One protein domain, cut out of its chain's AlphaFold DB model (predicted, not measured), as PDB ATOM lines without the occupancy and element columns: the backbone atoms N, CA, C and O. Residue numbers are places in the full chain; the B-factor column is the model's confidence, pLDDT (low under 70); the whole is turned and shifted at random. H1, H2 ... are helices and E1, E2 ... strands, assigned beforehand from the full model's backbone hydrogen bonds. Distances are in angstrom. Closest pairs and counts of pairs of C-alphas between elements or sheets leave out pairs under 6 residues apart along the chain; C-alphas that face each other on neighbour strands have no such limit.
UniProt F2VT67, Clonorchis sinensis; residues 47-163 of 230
ATOM      1  N   PHE A  47      34.661  70.068 131.607       50.81
ATOM      2  CA  PHE A  47      33.375  69.956 132.267       50.81
ATOM      3  C   PHE A  47      33.611  70.168 133.756       50.81
ATOM      4  O   PHE A  47      34.253  69.341 134.406       50.81
ATOM      5  N   VAL A  48      33.112  71.277 134.292       52.00
ATOM      6  CA  VAL A  48      33.116  71.516 135.733       52.00
ATOM      7  C   VAL A  48      31.817  70.922 136.242       52.00
ATOM      8  O   VAL A  48      30.753  71.530 136.144       52.00
ATOM      9  N   MET A  49      31.881  69.688 136.757       46.22
ATOM     10  CA  MET A  49      30.743  69.162 137.510       46.22
ATOM     11  C   MET A  49      30.572  70.088 138.706       46.22
ATOM     12  O   MET A  49      31.441  70.128 139.577       46.22
ATOM     13  N   SER A  50      29.466  70.828 138.759       45.91
ATOM     14  CA  SER A  50      29.043  71.490 139.986       45.91
ATOM     15  C   SER A  50      28.584  70.404 140.962       45.91
ATOM     16  O   SER A  50      27.401  70.163 141.153       45.91
ATOM     17  N   GLY A  51      29.544  69.656 141.503       37.75
ATOM     18  CA  GLY A  51      29.308  68.596 142.476       37.75
ATOM     19  C   GLY A  51      29.069  69.129 143.886       37.75
ATOM     20  O   GLY A  51      28.731  68.340 144.760       37.75
ATOM     21  N   ASN A  52      29.220  70.441 144.113       41.84
ATOM     22  CA  ASN A  52      29.123  71.038 145.440       41.84
ATOM     23  C   ASN A  52      28.018  72.099 145.546       41.84
ATOM     24  O   ASN A  52      27.920  73.054 144.771       41.84
ATOM     25  N   PHE A  53      27.215  71.900 146.589       52.97
ATOM     26  CA  PHE A  53      26.098  72.691 147.100       52.97
ATOM     27  C   PHE A  53      26.537  74.013 147.758       52.97
ATOM     28  O   PHE A  53      25.885  74.488 148.681       52.97
ATOM     29  N   GLU A  54      27.663  74.587 147.336       59.88
ATOM     30  CA  GLU A  54      28.139  75.865 147.862       59.88
ATOM     31  C   GLU A  54      27.506  77.028 147.088       59.88
ATOM     32  O   GLU A  54      27.245  76.941 145.880       59.88
ATOM     33  N   ASP A  55      27.260  78.131 147.794       76.62
ATOM     34  CA  ASP A  55      26.709  79.362 147.219       76.62
ATOM     35  C   ASP A  55      27.668  80.007 146.209       76.62
ATOM     36  O   ASP A  55      27.235  80.779 145.355       76.62
ATOM     37  N   ILE A  56      28.965  79.690 146.273       84.81
ATOM     38  CA  ILE A  56      29.993  80.239 145.387       84.81
ATOM     39  C   ILE A  56      30.616  79.116 144.559       84.81
ATOM     40  O   ILE A  56      31.233  78.199 145.091       84.81
ATOM     41  N   ILE A  57      30.510  79.219 143.237       84.75
ATOM     42  CA  ILE A  57      31.218  78.360 142.287       84.75
ATOM     43  C   ILE A  57      32.529  79.056 141.919       84.75
ATOM     44  O   ILE A  57      32.519  80.219 141.521       84.75
ATOM     45  N   SER A  58      33.651  78.349 142.034       86.75
ATOM     46  CA  SER A  58      34.956  78.824 141.559       86.75
ATOM     47  C   SER A  58      35.394  78.006 140.353       86.75
ATOM     48  O   SER A  58      35.459  76.780 140.440       86.75
ATOM     49  N   VAL A  59      35.713  78.672 139.246       85.06
ATOM     50  CA  VAL A  59      36.179  78.030 138.014       85.06
ATOM     51  C   VAL A  59      37.571  78.554 137.660       85.06
ATOM     52  O   VAL A  59      37.691  79.714 137.266       85.06
ATOM     53  N   PRO A  60      38.633  77.746 137.825       85.56
ATOM     54  CA  PRO A  60      39.991  78.184 137.531       85.56
ATOM     55  C   PRO A  60      40.274  78.162 136.025       85.56
ATOM     56  O   PRO A  60      40.056  77.143 135.366       85.56
ATOM     57  N   CYS A  61      40.835  79.248 135.486       81.94
ATOM     58  CA  CYS A  61      41.395  79.274 134.135       81.94
ATOM     59  C   CYS A  61      42.853  78.794 134.131       81.94
ATOM     60  O   CYS A  61      43.785  79.526 133.801       81.94
ATOM     61  N   GLU A  62      43.071  77.556 134.564       78.94
ATOM     62  CA  GLU A  62      44.390  76.928 134.548       78.94
ATOM     63  C   GLU A  62      44.268  75.479 134.109       78.94
ATOM     64  O   GLU A  62      43.456  74.712 134.631       78.94
ATOM     65  N   VAL A  63      45.090  75.109 133.132       74.19
ATOM     66  CA  VAL A  63      45.107  73.765 132.577       74.19
ATOM     67  C   VAL A  63      46.557  73.348 132.372       74.19
ATOM     68  O   VAL A  63      47.221  73.897 131.495       74.19
ATOM     69  N   PRO A  64      47.054  72.330 133.099       68.88
ATOM     70  CA  PRO A  64      48.478  71.991 133.108       68.88
ATOM     71  C   PRO A  64      49.012  71.507 131.753       68.88
ATOM     72  O   PRO A  64      50.218  71.449 131.548       68.88
ATOM     73  N   TYR A  65      48.130  71.167 130.815       66.19
ATOM     74  CA  TYR A  65      48.478  70.635 129.501       66.19
ATOM     75  C   TYR A  65      47.864  71.433 128.341       66.19
ATOM     76  O   TYR A  65      47.644  70.873 127.274       66.19
ATOM     77  N   ALA A  66      47.559  72.719 128.505       71.69
ATOM     78  CA  ALA A  66      47.083  73.550 127.398       71.69
ATOM     79  C   ALA A  66      47.829  74.878 127.390       71.69
ATOM     80  O   ALA A  66      47.784  75.614 128.369       71.69
ATOM     81  N   TYR A  67      48.511  75.192 126.292       73.88
ATOM     82  CA  TYR A  67      49.081  76.520 126.098       73.88
ATOM     83  C   TYR A  67      47.962  77.552 125.856       73.88
ATOM     84  O   TYR A  67      46.997  77.222 125.163       73.88
ATOM     85  N   PRO A  68      48.050  78.784 126.391       79.06
ATOM     86  CA  PRO A  68      49.015  79.300 127.371       79.06
ATOM     87  C   PRO A  68      48.611  79.016 128.828       79.06
ATOM     88  O   PRO A  68      49.338  79.354 129.748       79.06
ATOM     89  N   PHE A  69      47.467  78.379 129.065       81.62
ATOM     90  CA  PHE A  69      46.870  78.143 130.388       81.62
ATOM     91  C   PHE A  69      47.698  77.274 131.352       81.62
ATOM     92  O   PHE A  69      47.394  77.220 132.540       81.62
ATOM     93  N   CYS A  70      48.732  76.597 130.856       77.75
ATOM     94  CA  CYS A  70      49.748  75.884 131.633       77.75
ATOM     95  C   CYS A  70      50.897  76.794 132.117       77.75
ATOM     96  O   CYS A  70      51.702  76.375 132.945       77.75
ATOM     97  N   LYS A  71      51.006  78.015 131.574       81.38
ATOM     98  CA  LYS A  71      52.069  79.003 131.806       81.38
ATOM     99  C   LYS A  71      51.470  80.406 131.895       81.38
ATOM    100  O   LYS A  71      51.365  81.129 130.908       81.38
ATOM    101  N   ARG A  72      51.052  80.809 133.095       80.81
ATOM    102  CA  ARG A  72      50.421  82.126 133.299       80.81
ATOM    103  C   ARG A  72      51.353  83.304 133.019       80.81
ATOM    104  O   ARG A  72      50.884  84.377 132.674       80.81
ATOM    105  N   ASP A  73      52.657  83.103 133.152       86.44
ATOM    106  CA  ASP A  73      53.695  84.112 132.938       86.44
ATOM    107  C   ASP A  73      53.748  84.651 131.502       86.44
ATOM    108  O   ASP A  73      54.226  85.762 131.290       86.44
ATOM    109  N   VAL A  74      53.239  83.896 130.522       87.25
ATOM    110  CA  VAL A  74      53.193  84.335 129.118       87.25
ATOM    111  C   VAL A  74      51.873  85.006 128.727       87.25
ATOM    112  O   VAL A  74      51.738  85.468 127.594       87.25
ATOM    113  N   ILE A  75      50.892  85.041 129.632       88.88
ATOM    114  CA  ILE A  75      49.569  85.611 129.369       88.88
ATOM    115  C   ILE A  75      49.641  87.125 129.567       88.88
ATOM    116  O   ILE A  75      49.931  87.612 130.657       88.88
ATOM    117  N   VAL A  76      49.371  87.865 128.494       90.00
ATOM    118  CA  VAL A  76      49.365  89.335 128.485       90.00
ATOM    119  C   VAL A  76      48.042  89.879 129.001       90.00
ATOM    120  O   VAL A  76      48.019  90.868 129.726       90.00
ATOM    121  N   ASP A  77      46.947  89.234 128.611       89.44
ATOM    122  CA  ASP A  77      45.593  89.643 128.964       89.44
ATOM    123  C   ASP A  77      44.670  88.426 129.007       89.44
ATOM    124  O   ASP A  77      44.938  87.412 128.356       89.44
ATOM    125  N   HIS A  78      43.600  88.507 129.784       90.31
ATOM    126  CA  HIS A  78      42.637  87.427 129.928       90.31
ATOM    127  C   HIS A  78      41.280  87.932 130.397       90.31
ATOM    128  O   HIS A  78      41.141  89.032 130.931       90.31
ATOM    129  N   GLY A  79      40.291  87.065 130.246       91.19
ATOM    130  CA  GLY A  79      38.986  87.266 130.835       91.19
ATOM    131  C   GLY A  79      38.065  86.103 130.532       91.19
ATOM    132  O   GLY A  79      38.466  85.048 130.033       91.19
ATOM    133  N   TRP A  80      36.799  86.322 130.839       91.69
ATOM    134  CA  TRP A  80      35.746  85.332 130.792       91.69
ATOM    135  C   TRP A  80      34.585  85.823 129.951       91.69
ATOM    136  O   TRP A  80      34.056  86.908 130.170       91.69
ATOM    137  N   LEU A  81      34.139  84.986 129.030       89.62
ATOM    138  CA  LEU A  81      32.882  85.145 128.324       89.62
ATOM    139  C   LEU A  81      31.835  84.295 129.037       89.62
ATOM    140  O   LEU A  81      31.994  83.084 129.220       89.62
ATOM    141  N   LEU A  82      30.770  84.955 129.475       90.06
ATOM    142  CA  LEU A  82      29.608  84.299 130.056       90.06
ATOM    143  C   LEU A  82      28.776  83.599 128.964       90.06
ATOM    144  O   LEU A  82      28.905  83.938 127.790       90.06
ATOM    145  N   PRO A  83      27.898  82.650 129.320       84.75
ATOM    146  CA  PRO A  83      27.038  81.996 128.340       84.75
ATOM    147  C   PRO A  83      26.045  82.948 127.649       84.75
ATOM    148  O   PRO A  83      25.736  84.042 128.125       84.75
ATOM    149  N   ALA A  84      25.489  82.495 126.521       78.25
ATOM    150  CA  ALA A  84      24.599  83.283 125.659       78.25
ATOM    151  C   ALA A  84      23.324  83.790 126.352       78.25
ATOM    152  O   ALA A  84      22.813  84.857 126.012       78.25
ATOM    153  N   ASN A  85      22.831  83.067 127.359       76.25
ATOM    154  CA  ASN A  85      21.719  83.506 128.209       76.25
ATOM    155  C   ASN A  85      22.045  84.769 129.030       76.25
ATOM    156  O   ASN A  85      21.137  85.498 129.421       76.25
ATOM    157  N   LEU A  86      23.329  85.059 129.236       80.81
ATOM    158  CA  LEU A  86      23.861  86.272 129.854       80.81
ATOM    159  C   LEU A  86      24.440  87.236 128.804       80.81
ATOM    160  O   LEU A  86      25.294  88.063 129.119       80.81
ATOM    161  N   LEU A  87      23.970  87.136 127.552       74.00
ATOM    162  CA  LEU A  87      24.356  87.985 126.418       74.00
ATOM    163  C   LEU A  87      25.854  87.955 126.088       74.00
ATOM    164  O   LEU A  87      26.376  88.932 125.555       74.00
ATOM    165  N   ASN A  88      26.546  86.852 126.393       73.56
ATOM    166  CA  ASN A  88      27.993  86.727 126.194       73.56
ATOM    167  C   ASN A  88      28.787  87.869 126.843       73.56
ATOM    168  O   ASN A  88      29.762  88.359 126.272       73.56
ATOM    169  N   HIS A  89      28.341  88.343 128.013       83.25
ATOM    170  CA  HIS A  89      29.028  89.433 128.695       83.25
ATOM    171  C   HIS A  89      30.461  89.042 129.057       83.25
ATOM    172  O   HIS A  89      30.733  87.899 129.427       83.25
ATOM    173  N   GLU A  90      31.350  90.023 128.982       88.56
ATOM    174  CA  GLU A  90      32.774  89.846 129.220       88.56
ATOM    175  C   GLU A  90      33.147  90.299 130.638       88.56
ATOM    176  O   GLU A  90      32.953  91.456 131.030       88.56
ATOM    177  N   ILE A  91      33.671  89.364 131.425       88.62
ATOM    178  CA  ILE A  91      34.178  89.579 132.778       88.62
ATOM    179  C   ILE A  91      35.698  89.558 132.712       88.62
ATOM    180  O   ILE A  91      36.297  88.566 132.324       88.62
ATOM    181  N   THR A  92      36.302  90.669 133.085       86.38
ATOM    182  CA  THR A  92      37.748  90.873 133.183       86.38
ATOM    183  C   THR A  92      38.072  91.223 134.629       86.38
ATOM    184  O   THR A  92      37.170  91.510 135.416       86.38
ATOM    185  N   ILE A  93      39.349  91.348 134.976       81.00
ATOM    186  CA  ILE A  93      39.769  91.824 136.305       81.00
ATOM    187  C   ILE A  93      39.110  93.165 136.693       81.00
ATOM    188  O   ILE A  93      38.872  93.430 137.872       81.00
ATOM    189  N   ASN A  94      38.798  94.011 135.708       82.06
ATOM    190  CA  ASN A  94      38.236  95.345 135.925       82.06
ATOM    191  C   ASN A  94      36.712  95.404 135.760       82.06
ATOM    192  O   ASN A  94      36.118  96.454 136.012       82.06
ATOM    193  N   SER A  95      36.068  94.315 135.330       84.81
ATOM    194  CA  SER A  95      34.618  94.256 135.146       84.81
ATOM    195  C   SER A  95      33.996  93.176 136.024       84.81
ATOM    196  O   SER A  95      34.534  92.102 136.251       84.81
ATOM    197  N   SER A  96      32.819  93.473 136.559       85.12
ATOM    198  CA  SER A  96      32.011  92.486 137.264       85.12
ATOM    199  C   SER A  96      30.551  92.749 136.967       85.12
ATOM    200  O   SER A  96      30.145  93.879 136.688       85.12
ATOM    201  N   ILE A  97      29.756  91.692 137.044       88.31
ATOM    202  CA  ILE A  97      28.305  91.806 137.038       88.31
ATOM    203  C   ILE A  97      27.766  91.175 138.312       88.31
ATOM    204  O   ILE A  97      28.441  90.423 139.010       88.31
ATOM    205  N   LYS A  98      26.524  91.489 138.653       86.94
ATOM    206  CA  LYS A  98      25.934  91.040 139.910       86.94
ATOM    207  C   LYS A  98      25.882  89.507 139.996       86.94
ATOM    208  O   LYS A  98      25.011  88.899 139.390       86.94
ATOM    209  N   GLY A  99      26.776  88.917 140.790       87.69
ATOM    210  CA  GLY A  99      26.902  87.466 140.954       87.69
ATOM    211  C   GLY A  99      28.056  86.826 140.179       87.69
ATOM    212  O   GLY A  99      28.309  85.651 140.406       87.69
ATOM    213  N   TRP A 100      28.788  87.573 139.346       92.38
ATOM    214  CA  TRP A 100      29.969  87.089 138.626       92.38
ATOM    215  C   TRP A 100      31.127  88.078 138.751       92.38
ATOM    216  O   TRP A 100      30.984  89.269 138.475       92.38
ATOM    217  N   SER A 101      32.290  87.575 139.137       91.50
ATOM    218  CA  SER A 101      33.509  88.370 139.279       91.50
ATOM    219  C   SER A 101      34.736  87.521 138.995       91.50
ATOM    220  O   SER A 101      34.705  86.309 139.203       91.50
ATOM    221  N   GLU A 102      35.829  88.154 138.601       89.62
ATOM    222  CA  GLU A 102      37.114  87.488 138.430       89.62
ATOM    223  C   GLU A 102      38.047  87.730 139.624       89.62
ATOM    224  O   GLU A 102      38.194  88.849 140.114       89.62
ATOM    225  N   GLU A 103      38.691  86.662 140.093       87.06
ATOM    226  CA  GLU A 103      39.797  86.726 141.045       87.06
ATOM    227  C   GLU A 103      41.130  86.789 140.283       87.06
ATOM    228  O   GLU A 103      41.564  85.809 139.670       87.06
ATOM    229  N   SER A 104      41.789  87.951 140.349       72.94
ATOM    230  CA  SER A 104      42.974  88.288 139.544       72.94
ATOM    231  C   SER A 104      44.194  87.406 139.810       72.94
ATOM    232  O   SER A 104      44.949  87.096 138.893       72.94
ATOM    233  N   THR A 105      44.396  86.960 141.051       75.31
ATOM    234  CA  THR A 105      45.546  86.124 141.436       75.31
ATOM    235  C   THR A 105      45.486  84.717 140.841       75.31
ATOM    236  O   THR A 105      46.521  84.063 140.705       75.31
ATOM    237  N   GLY A 106      44.291  84.247 140.473       74.31
ATOM    238  CA  GLY A 106      44.057  82.882 140.009       74.31
ATOM    239  C   GLY A 106      43.450  82.764 138.615       74.31
ATOM    240  O   GLY A 106      43.129  81.639 138.232       74.31
ATOM    241  N   MET A 107      43.224  83.873 137.891       86.12
ATOM    242  CA  MET A 107      42.404  83.896 136.662       86.12
ATOM    243  C   MET A 107      41.113  83.084 136.853       86.12
ATOM    244  O   MET A 107      40.771  82.197 136.069       86.12
ATOM    245  N   THR A 108      40.487  83.240 138.019       88.81
ATOM    246  CA  THR A 108      39.432  82.337 138.485       88.81
ATOM    247  C   THR A 108      38.107  83.067 138.456       88.81
ATOM    248  O   THR A 108      37.925  84.060 139.161       88.81
ATOM    249  N   LEU A 109      37.153  82.541 137.692       90.50
ATOM    250  CA  LEU A 109      35.789  83.041 137.715       90.50
ATOM    251  C   LEU A 109      35.111  82.612 139.013       90.50
ATOM    252  O   LEU A 109      35.065  81.428 139.354       90.50
ATOM    253  N   LYS A 110      34.550  83.582 139.726       90.31
ATOM    254  CA  LYS A 110      33.700  83.377 140.895       90.31
ATOM    255  C   LYS A 110      32.261  83.666 140.511       90.31
ATOM    256  O   LYS A 110      31.945  84.764 140.055       90.31
ATOM    257  N   ILE A 111      31.388  82.695 140.744       89.50
ATOM    258  CA  ILE A 111      29.947  82.815 140.530       89.50
ATOM    259  C   ILE A 111      29.263  82.681 141.884       89.50
ATOM    260  O   ILE A 111      29.219  81.593 142.451       89.50
ATOM    261  N   ASN A 112      28.737  83.778 142.417       90.06
ATOM    262  CA  ASN A 112      28.012  83.807 143.681       90.06
ATOM    263  C   ASN A 112      26.506  83.684 143.426       90.06
ATOM    264  O   ASN A 112      25.835  84.680 143.153       90.06
ATOM    265  N   ARG A 113      25.974  82.467 143.567       85.06
ATOM    266  CA  ARG A 113      24.561  82.110 143.360       85.06
ATOM    267  C   ARG A 113      23.612  82.971 144.185       85.06
ATOM    268  O   ARG A 113      22.578  83.393 143.676       85.06
ATOM    269  N   SER A 114      23.982  83.279 145.424       86.00
ATOM    270  CA  SER A 114      23.157  84.064 146.351       86.00
ATOM    271  C   SER A 114      23.045  85.537 145.946       86.00
ATOM    272  O   SER A 114      22.082  86.211 146.310       86.00
ATOM    273  N   ALA A 115      24.001  86.044 145.163       88.19
ATOM    274  CA  ALA A 115      23.962  87.398 144.621       88.19
ATOM    275  C   ALA A 115      23.219  87.492 143.274       88.19
ATOM    276  O   ALA A 115      22.830  88.596 142.884       88.19
ATOM    277  N   ILE A 116      22.992  86.374 142.578       87.44
ATOM    278  CA  ILE A 116      22.326  86.347 141.268       87.44
ATOM    279  C   ILE A 116      20.828  86.665 141.434       87.44
ATOM    280  O   ILE A 116      20.163  86.103 142.309       87.44
ATOM    281  N   PRO A 117      20.252  87.567 140.616       85.12
ATOM    282  CA  PRO A 117      18.819  87.837 140.651       85.12
ATOM    283  C   PRO A 117      17.982  86.575 140.395       85.12
ATOM    284  O   PRO A 117      18.289  85.774 139.512       85.12
ATOM    285  N   LYS A 118      16.878  86.419 141.134       81.81
ATOM    286  CA  LYS A 118      15.945  85.300 140.935       81.81
ATOM    287  C   LYS A 118      15.448  85.263 139.486       81.81
ATOM    288  O   LYS A 118      15.010  86.282 138.963       81.81
ATOM    289  N   GLY A 119      15.479  84.078 138.878       79.06
ATOM    290  CA  GLY A 119      15.043  83.850 137.497       79.06
ATOM    291  C   GLY A 119      16.140  84.015 136.441       79.06
ATOM    292  O   GLY A 119      15.907  83.664 135.290       79.06
ATOM    293  N   VAL A 120      17.334  84.489 136.813       83.31
ATOM    294  CA  VAL A 120      18.494  84.494 135.916       83.31
ATOM    295  C   VAL A 120      19.168  83.125 135.961       83.31
ATOM    296  O   VAL A 120      19.559  82.644 137.025       83.31
ATOM    297  N   GLN A 121      19.292  82.489 134.799       82.88
ATOM    298  CA  GLN A 121      19.957  81.199 134.660       82.88
ATOM    299  C   GLN A 121      21.476  81.404 134.614       82.88
ATOM    300  O   GLN A 121      21.973  82.185 133.809       82.88
ATOM    301  N   PHE A 122      22.211  80.704 135.480       82.94
ATOM    302  CA  PHE A 122      23.679  80.714 135.487       82.94
ATOM    303  C   PHE A 122      24.280  79.453 134.854       82.94
ATOM    304  O   PHE A 122      25.490  79.390 134.658       82.94
ATOM    305  N   SER A 123      23.474  78.434 134.554       81.25
ATOM    306  CA  SER A 123      23.949  77.247 133.848       81.25
ATOM    307  C   SER A 123      24.300  77.587 132.401       81.25
ATOM    308  O   SER A 123      23.630  78.414 131.775       81.25
ATOM    309  N   GLY A 124      25.319  76.926 131.866       80.12
ATOM    310  CA  GLY A 124      25.712  77.067 130.471       80.12
ATOM    311  C   GLY A 124      27.205  76.883 130.248       80.12
ATOM    312  O   GLY A 124      27.943  76.381 131.101       80.12
ATOM    313  N   ILE A 125      27.631  77.293 129.059       81.06
ATOM    314  CA  ILE A 125      29.014  77.230 128.613       81.06
ATOM    315  C   ILE A 125      29.689  78.579 128.865       81.06
ATOM    316  O   ILE A 125      29.278  79.599 128.324       81.06
ATOM    317  N   TYR A 126      30.726  78.561 129.688       85.50
ATOM    318  CA  TYR A 126      31.584  79.695 130.001       85.50
ATOM    319  C   TYR A 126      32.892  79.539 129.241       85.50
ATOM    320  O   TYR A 126      33.391  78.423 129.117       85.50
ATOM    321  N   GLU A 127      33.490  80.623 128.773       86.50
ATOM    322  CA  GLU A 127      34.790  80.555 128.109       86.50
ATOM    323  C   GLU A 127      35.788  81.441 128.829       86.50
ATOM    324  O   GLU A 127      35.543  82.627 128.994       86.50
ATOM    325  N   CYS A 128      36.924  80.889 129.231       87.00
ATOM    326  CA  CYS A 128      38.074  81.711 129.559       87.00
ATOM    327  C   CYS A 128      38.879  81.930 128.285       87.00
ATOM    328  O   CYS A 128      39.236  80.960 127.611       87.00
ATOM    329  N   TYR A 129      39.200  83.178 127.973       88.06
ATOM    330  CA  TYR A 129      40.151  83.489 126.921       88.06
ATOM    331  C   TYR A 129      41.435  84.066 127.517       88.06
ATOM    332  O   TYR A 129      41.419  84.756 128.535       88.06
ATOM    333  N   ALA A 130      42.555  83.792 126.857       88.31
ATOM    334  CA  ALA A 130      43.859  84.336 127.203       88.31
ATOM    335  C   ALA A 130      44.573  84.805 125.935       88.31
ATOM    336  O   ALA A 130      44.571  84.112 124.917       88.31
ATOM    337  N   ILE A 131      45.189  85.980 125.996       89.50
ATOM    338  CA  ILE A 131      46.027  86.532 124.937       89.50
ATOM    339  C   ILE A 131      47.478  86.245 125.299       89.50
ATOM    340  O   ILE A 131      47.971  86.684 126.337       89.50
ATOM    341  N   ALA A 132      48.160  85.506 124.436       90.06
ATOM    342  CA  ALA A 132      49.554  85.120 124.613       90.06
ATOM    343  C   ALA A 132      50.262  85.102 123.249       90.06
ATOM    344  O   ALA A 132      49.588  85.008 122.214       90.06
ATOM    345  N   PRO A 133      51.600  85.215 123.213       87.62
ATOM    346  CA  PRO A 133      52.339  85.074 121.967       87.62
ATOM    347  C   PRO A 133      52.117  83.686 121.344       87.62
ATOM    348  O   PRO A 133      51.836  82.707 122.029       87.62
ATOM    349  N   ASP A 134      52.236  83.581 120.027       82.50
ATOM    350  CA  ASP A 134      52.313  82.292 119.349       82.50
ATOM    351  C   ASP A 134      53.645  81.619 119.741       82.50
ATOM    352  O   ASP A 134      54.710  82.234 119.601       82.50
ATOM    353  N   PRO A 135      53.640  80.374 120.253       76.25
ATOM    354  CA  PRO A 135      54.869  79.706 120.670       76.25
ATOM    355  C   PRO A 135      55.803  79.374 119.496       76.25
ATOM    356  O   PRO A 135      56.988  79.142 119.729       76.25
ATOM    357  N   LEU A 136      55.311  79.372 118.252       78.06
ATOM    358  CA  LEU A 136      56.130  79.255 117.042       78.06
ATOM    359  C   LEU A 136      56.630  80.617 116.546       78.06
ATOM    360  O   LEU A 136      57.650  80.684 115.857       78.06
ATOM    361  N   ASN A 137      55.939  81.707 116.890       80.69
ATOM    362  CA  ASN A 137      56.303  83.055 116.476       80.69
ATOM    363  C   ASN A 137      55.936  84.118 117.525       80.69
ATOM    364  O   ASN A 137      54.849  84.692 117.506       80.69
ATOM    365  N   ALA A 138      56.911  84.491 118.356       79.94
ATOM    366  CA  ALA A 138      56.730  85.455 119.443       79.94
ATOM    367  C   ALA A 138      56.315  86.881 119.008       79.94
ATOM    368  O   ALA A 138      56.002  87.708 119.861       79.94
ATOM    369  N   SER A 139      56.324  87.194 117.706       85.19
ATOM    370  CA  SER A 139      55.842  88.482 117.181       85.19
ATOM    371  C   SER A 139      54.328  88.530 116.944       85.19
ATOM    372  O   SER A 139      53.774  89.615 116.764       85.19
ATOM    373  N   ILE A 140      53.656  87.376 116.949       83.81
ATOM    374  CA  ILE A 140      52.213  87.253 116.741       83.81
ATOM    375  C   ILE A 140      51.570  86.951 118.089       83.81
ATOM    376  O   ILE A 140      52.015  86.055 118.796       83.81
ATOM    377  N   TYR A 141      50.513  87.680 118.434       85.69
ATOM    378  CA  TYR A 141      49.694  87.394 119.610       85.69
ATOM    379  C   TYR A 141      48.381  86.771 119.166       85.69
ATOM    380  O   TYR A 141      47.709  87.294 118.274       85.69
ATOM    381  N   LEU A 142      48.020  85.660 119.798       83.94
ATOM    382  CA  LEU A 142      46.796  84.926 119.516       83.94
ATOM    383  C   LEU A 142      45.905  84.910 120.755       83.94
ATOM    384  O   LEU A 142      46.380  84.964 121.892       83.94
ATOM    385  N   ARG A 143      44.594  84.833 120.516       85.88
ATOM    386  CA  ARG A 143      43.596  84.626 121.561       85.88
ATOM    387  C   ARG A 143      43.281  83.136 121.640       85.88
ATOM    388  O   ARG A 143      42.769  82.550 120.690       85.88
ATOM    389  N   TYR A 144      43.595  82.541 122.779       83.06
ATOM    390  CA  TYR A 144      43.336  81.142 123.092       83.06
ATOM    391  C   TYR A 144      42.086  81.035 123.953       83.06
ATOM    392  O   TYR A 144      41.823  81.928 124.751       83.06
ATOM    393  N   HIS A 145      41.341  79.939 123.811       83.00
ATOM    394  CA  HIS A 145      40.068  79.733 124.499       83.00
ATOM    395  C   HIS A 145      40.058  78.399 125.258       83.00
ATOM    396  O   HIS A 145      40.492  77.365 124.740       83.00
ATOM    397  N   LEU A 146      39.518  78.428 126.478       78.94
ATOM    398  CA  LEU A 146      39.111  77.266 127.260       78.94
ATOM    399  C   LEU A 146      37.627  77.346 127.554       78.94
ATOM    400  O   LEU A 146      37.147  78.301 128.155       78.94
ATOM    401  N   THR A 147      36.918  76.290 127.201       80.06
ATOM    402  CA  THR A 147      35.475  76.206 127.386       80.06
ATOM    403  C   THR A 147      35.149  75.388 128.631       80.06
ATOM    404  O   THR A 147      35.668  74.286 128.790       80.06
ATOM    405  N   PHE A 148      34.261  75.889 129.484       77.56
ATOM    406  CA  PHE A 148      33.830  75.294 130.744       77.56
ATOM    407  C   PHE A 148      32.312  75.111 130.768       77.56
ATOM    408  O   PHE A 148      31.560  76.075 130.685       77.56
ATOM    409  N   GLY A 149      31.841  73.876 130.927       76.44
ATOM    410  CA  GLY A 149      30.423  73.621 131.189       76.44
ATOM    411  C   GLY A 149      30.100  73.718 132.677       76.44
ATOM    412  O   GLY A 149      30.663  72.942 133.448       76.44
ATOM    413  N   ILE A 150      29.183  74.612 133.068       78.75
ATOM    414  CA  ILE A 150      28.638  74.734 134.432       78.75
ATOM    415  C   ILE A 150      27.153  74.359 134.449       78.75
ATOM    416  O   ILE A 150      26.344  75.006 133.791       78.75
ATOM    417  N   ASP A 151      26.803  73.333 135.230       72.19
ATOM    418  CA  ASP A 151      25.419  72.849 135.413       72.19
ATOM    419  C   ASP A 151      24.682  72.570 134.085       72.19
ATOM    420  O   ASP A 151      23.524  72.913 133.872       72.19
ATOM    421  N   VAL A 152      25.434  71.993 133.147       66.69
ATOM    422  CA  VAL A 152      25.060  71.797 131.744       66.69
ATOM    423  C   VAL A 152      24.330  70.463 131.562       66.69
ATOM    424  O   VAL A 152      24.800  69.423 132.046       66.69
ATOM    425  N   PHE A 153      23.210  70.474 130.831       60.69
ATOM    426  CA  PHE A 153      22.410  69.276 130.546       60.69
ATOM    427  C   PHE A 153      23.092  68.346 129.521       60.69
ATOM    428  O   PHE A 153      24.093  68.685 128.887       60.69
ATOM    429  N   ALA A 154      22.560  67.131 129.348       51.12
ATOM    430  CA  ALA A 154      23.163  66.087 128.509       51.12
ATOM    431  C   ALA A 154      23.391  66.493 127.036       51.12
ATOM    432  O   ALA A 154      24.331  66.001 126.416       51.12
ATOM    433  N   GLU A 155      22.570  67.388 126.487       52.38
ATOM    434  CA  GLU A 155      22.654  67.832 125.089       52.38
ATOM    435  C   GLU A 155      23.787  68.849 124.876       52.38
ATOM    436  O   GLU A 155      24.616  68.706 123.982       52.38
ATOM    437  N   GLU A 156      23.924  69.813 125.781       50.66
ATOM    438  CA  GLU A 156      25.008  70.799 125.780       50.66
ATOM    439  C   GLU A 156      26.368  70.171 126.173       50.66
ATOM    440  O   GLU A 156      27.432  70.641 125.762       50.66
ATOM    441  N   ARG A 157      26.361  69.037 126.894       49.81
ATOM    442  CA  ARG A 157      27.556  68.195 127.102       49.81
ATOM    443  C   ARG A 157      28.155  67.670 125.795       49.81
ATOM    444  O   ARG A 157      29.370  67.480 125.735       49.81
ATOM    445  N   LEU A 158      27.342  67.439 124.761       50.91
ATOM    446  CA  LEU A 158      27.823  66.955 123.462       50.91
ATOM    447  C   LEU A 158      28.608  68.035 122.706       50.91
ATOM    448  O   LEU A 158      29.572  67.704 122.024       50.91
ATOM    449  N   LEU A 159      28.253  69.313 122.885       53.75
ATOM    450  CA  LEU A 159      28.979  70.456 122.310       53.75
ATOM    451  C   LEU A 159      30.363  70.633 122.945       53.75
ATOM    452  O   LEU A 159      31.313  71.047 122.288       53.75
ATOM    453  N   LEU A 160      30.482  70.276 124.222       53.09
ATOM    454  CA  LEU A 160      31.749  70.255 124.940       53.09
ATOM    455  C   LEU A 160      32.587  69.044 124.488       53.09
ATOM    456  O   LEU A 160      33.787  69.166 124.229       53.09
ATOM    457  N   HIS A 161      31.996  67.859 124.354       47.31
ATOM    458  CA  HIS A 161      32.715  66.659 123.928       47.31
ATOM    459  C   HIS A 161      33.023  66.647 122.420       47.31
ATOM    460  O   HIS A 161      32.502  65.830 121.664       47.31
ATOM    461  N   GLY A 162      34.011  67.445 122.000       48.81
ATOM    462  CA  GLY A 162      34.909  67.004 120.932       48.81
ATOM    463  C   GLY A 162      35.388  65.601 121.307       48.81
ATOM    464  O   GLY A 162      35.860  65.418 122.431       48.81
ATOM    465  N   SER A 163      35.126  64.613 120.439       43.41
ATOM    466  CA  SER A 163      35.146  63.186 120.798       43.41
ATOM    467  C   SER A 163      36.306  62.854 121.739       43.41
ATOM    468  O   SER A 163      37.434  63.299 121.527       43.41
TER     469      SER A 163
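This is residues 47 to 163 of the 230 residues of a protein of Clonorchis sinensis (UniProt F2VT67). With little regular structure, 44 of 117 printed residues in named elements, the domain is a small sandwich: a short sheet, E1 - E4 - E3, partly face to face with a longer one, E2 - E5 - E6. H1 packs on E6 near Gly 149. Along the chain stand E1 E2 E3 E4 E5 E6 H1, mostly strand, both sheets antiparallel; the whole is compact, radius of gyration of the C-alphas 14.6 A, spans 47 by 36 by 25 A.

Within hydrogen-bond range, N 57 of E1, residues 56 to 60, is 2.8 A from O 111 of E4, residues 108 to 112. E3, residues 100 to 103, and E4 form a hairpin, N 110 to O 101 2.8 A. N 81 of E2, residues 77 to 81, is 2.7 A from O 127 of E5, residues 124 to 133. E5 and E6, residues 141 to 150, form a hairpin, N 148 to O 126 2.7 A. The sheets' strands stand at 29 degrees. H1, residues 156 to 160, is on the sheet E2 E5 E6, height 8.7 A; its closest C-alpha pair with E6 is Leu 160 and Gly 149, 7.2 A. In H1 the O i to N i+4 pair is within range.

E1 begins at C-alpha 56 (29.993, 80.239, 145.387); H1 ends at C-alpha 160 (31.749, 70.255, 124.940). E5 spans 29.1 A, E6 28.7 A.

The printed part has no cut. Links E1 to E2, E2 to E3 and E4 to E5 are long. The pLDDT is under 70 at residues 47 to 54, 64 to 65 and 152 to 163.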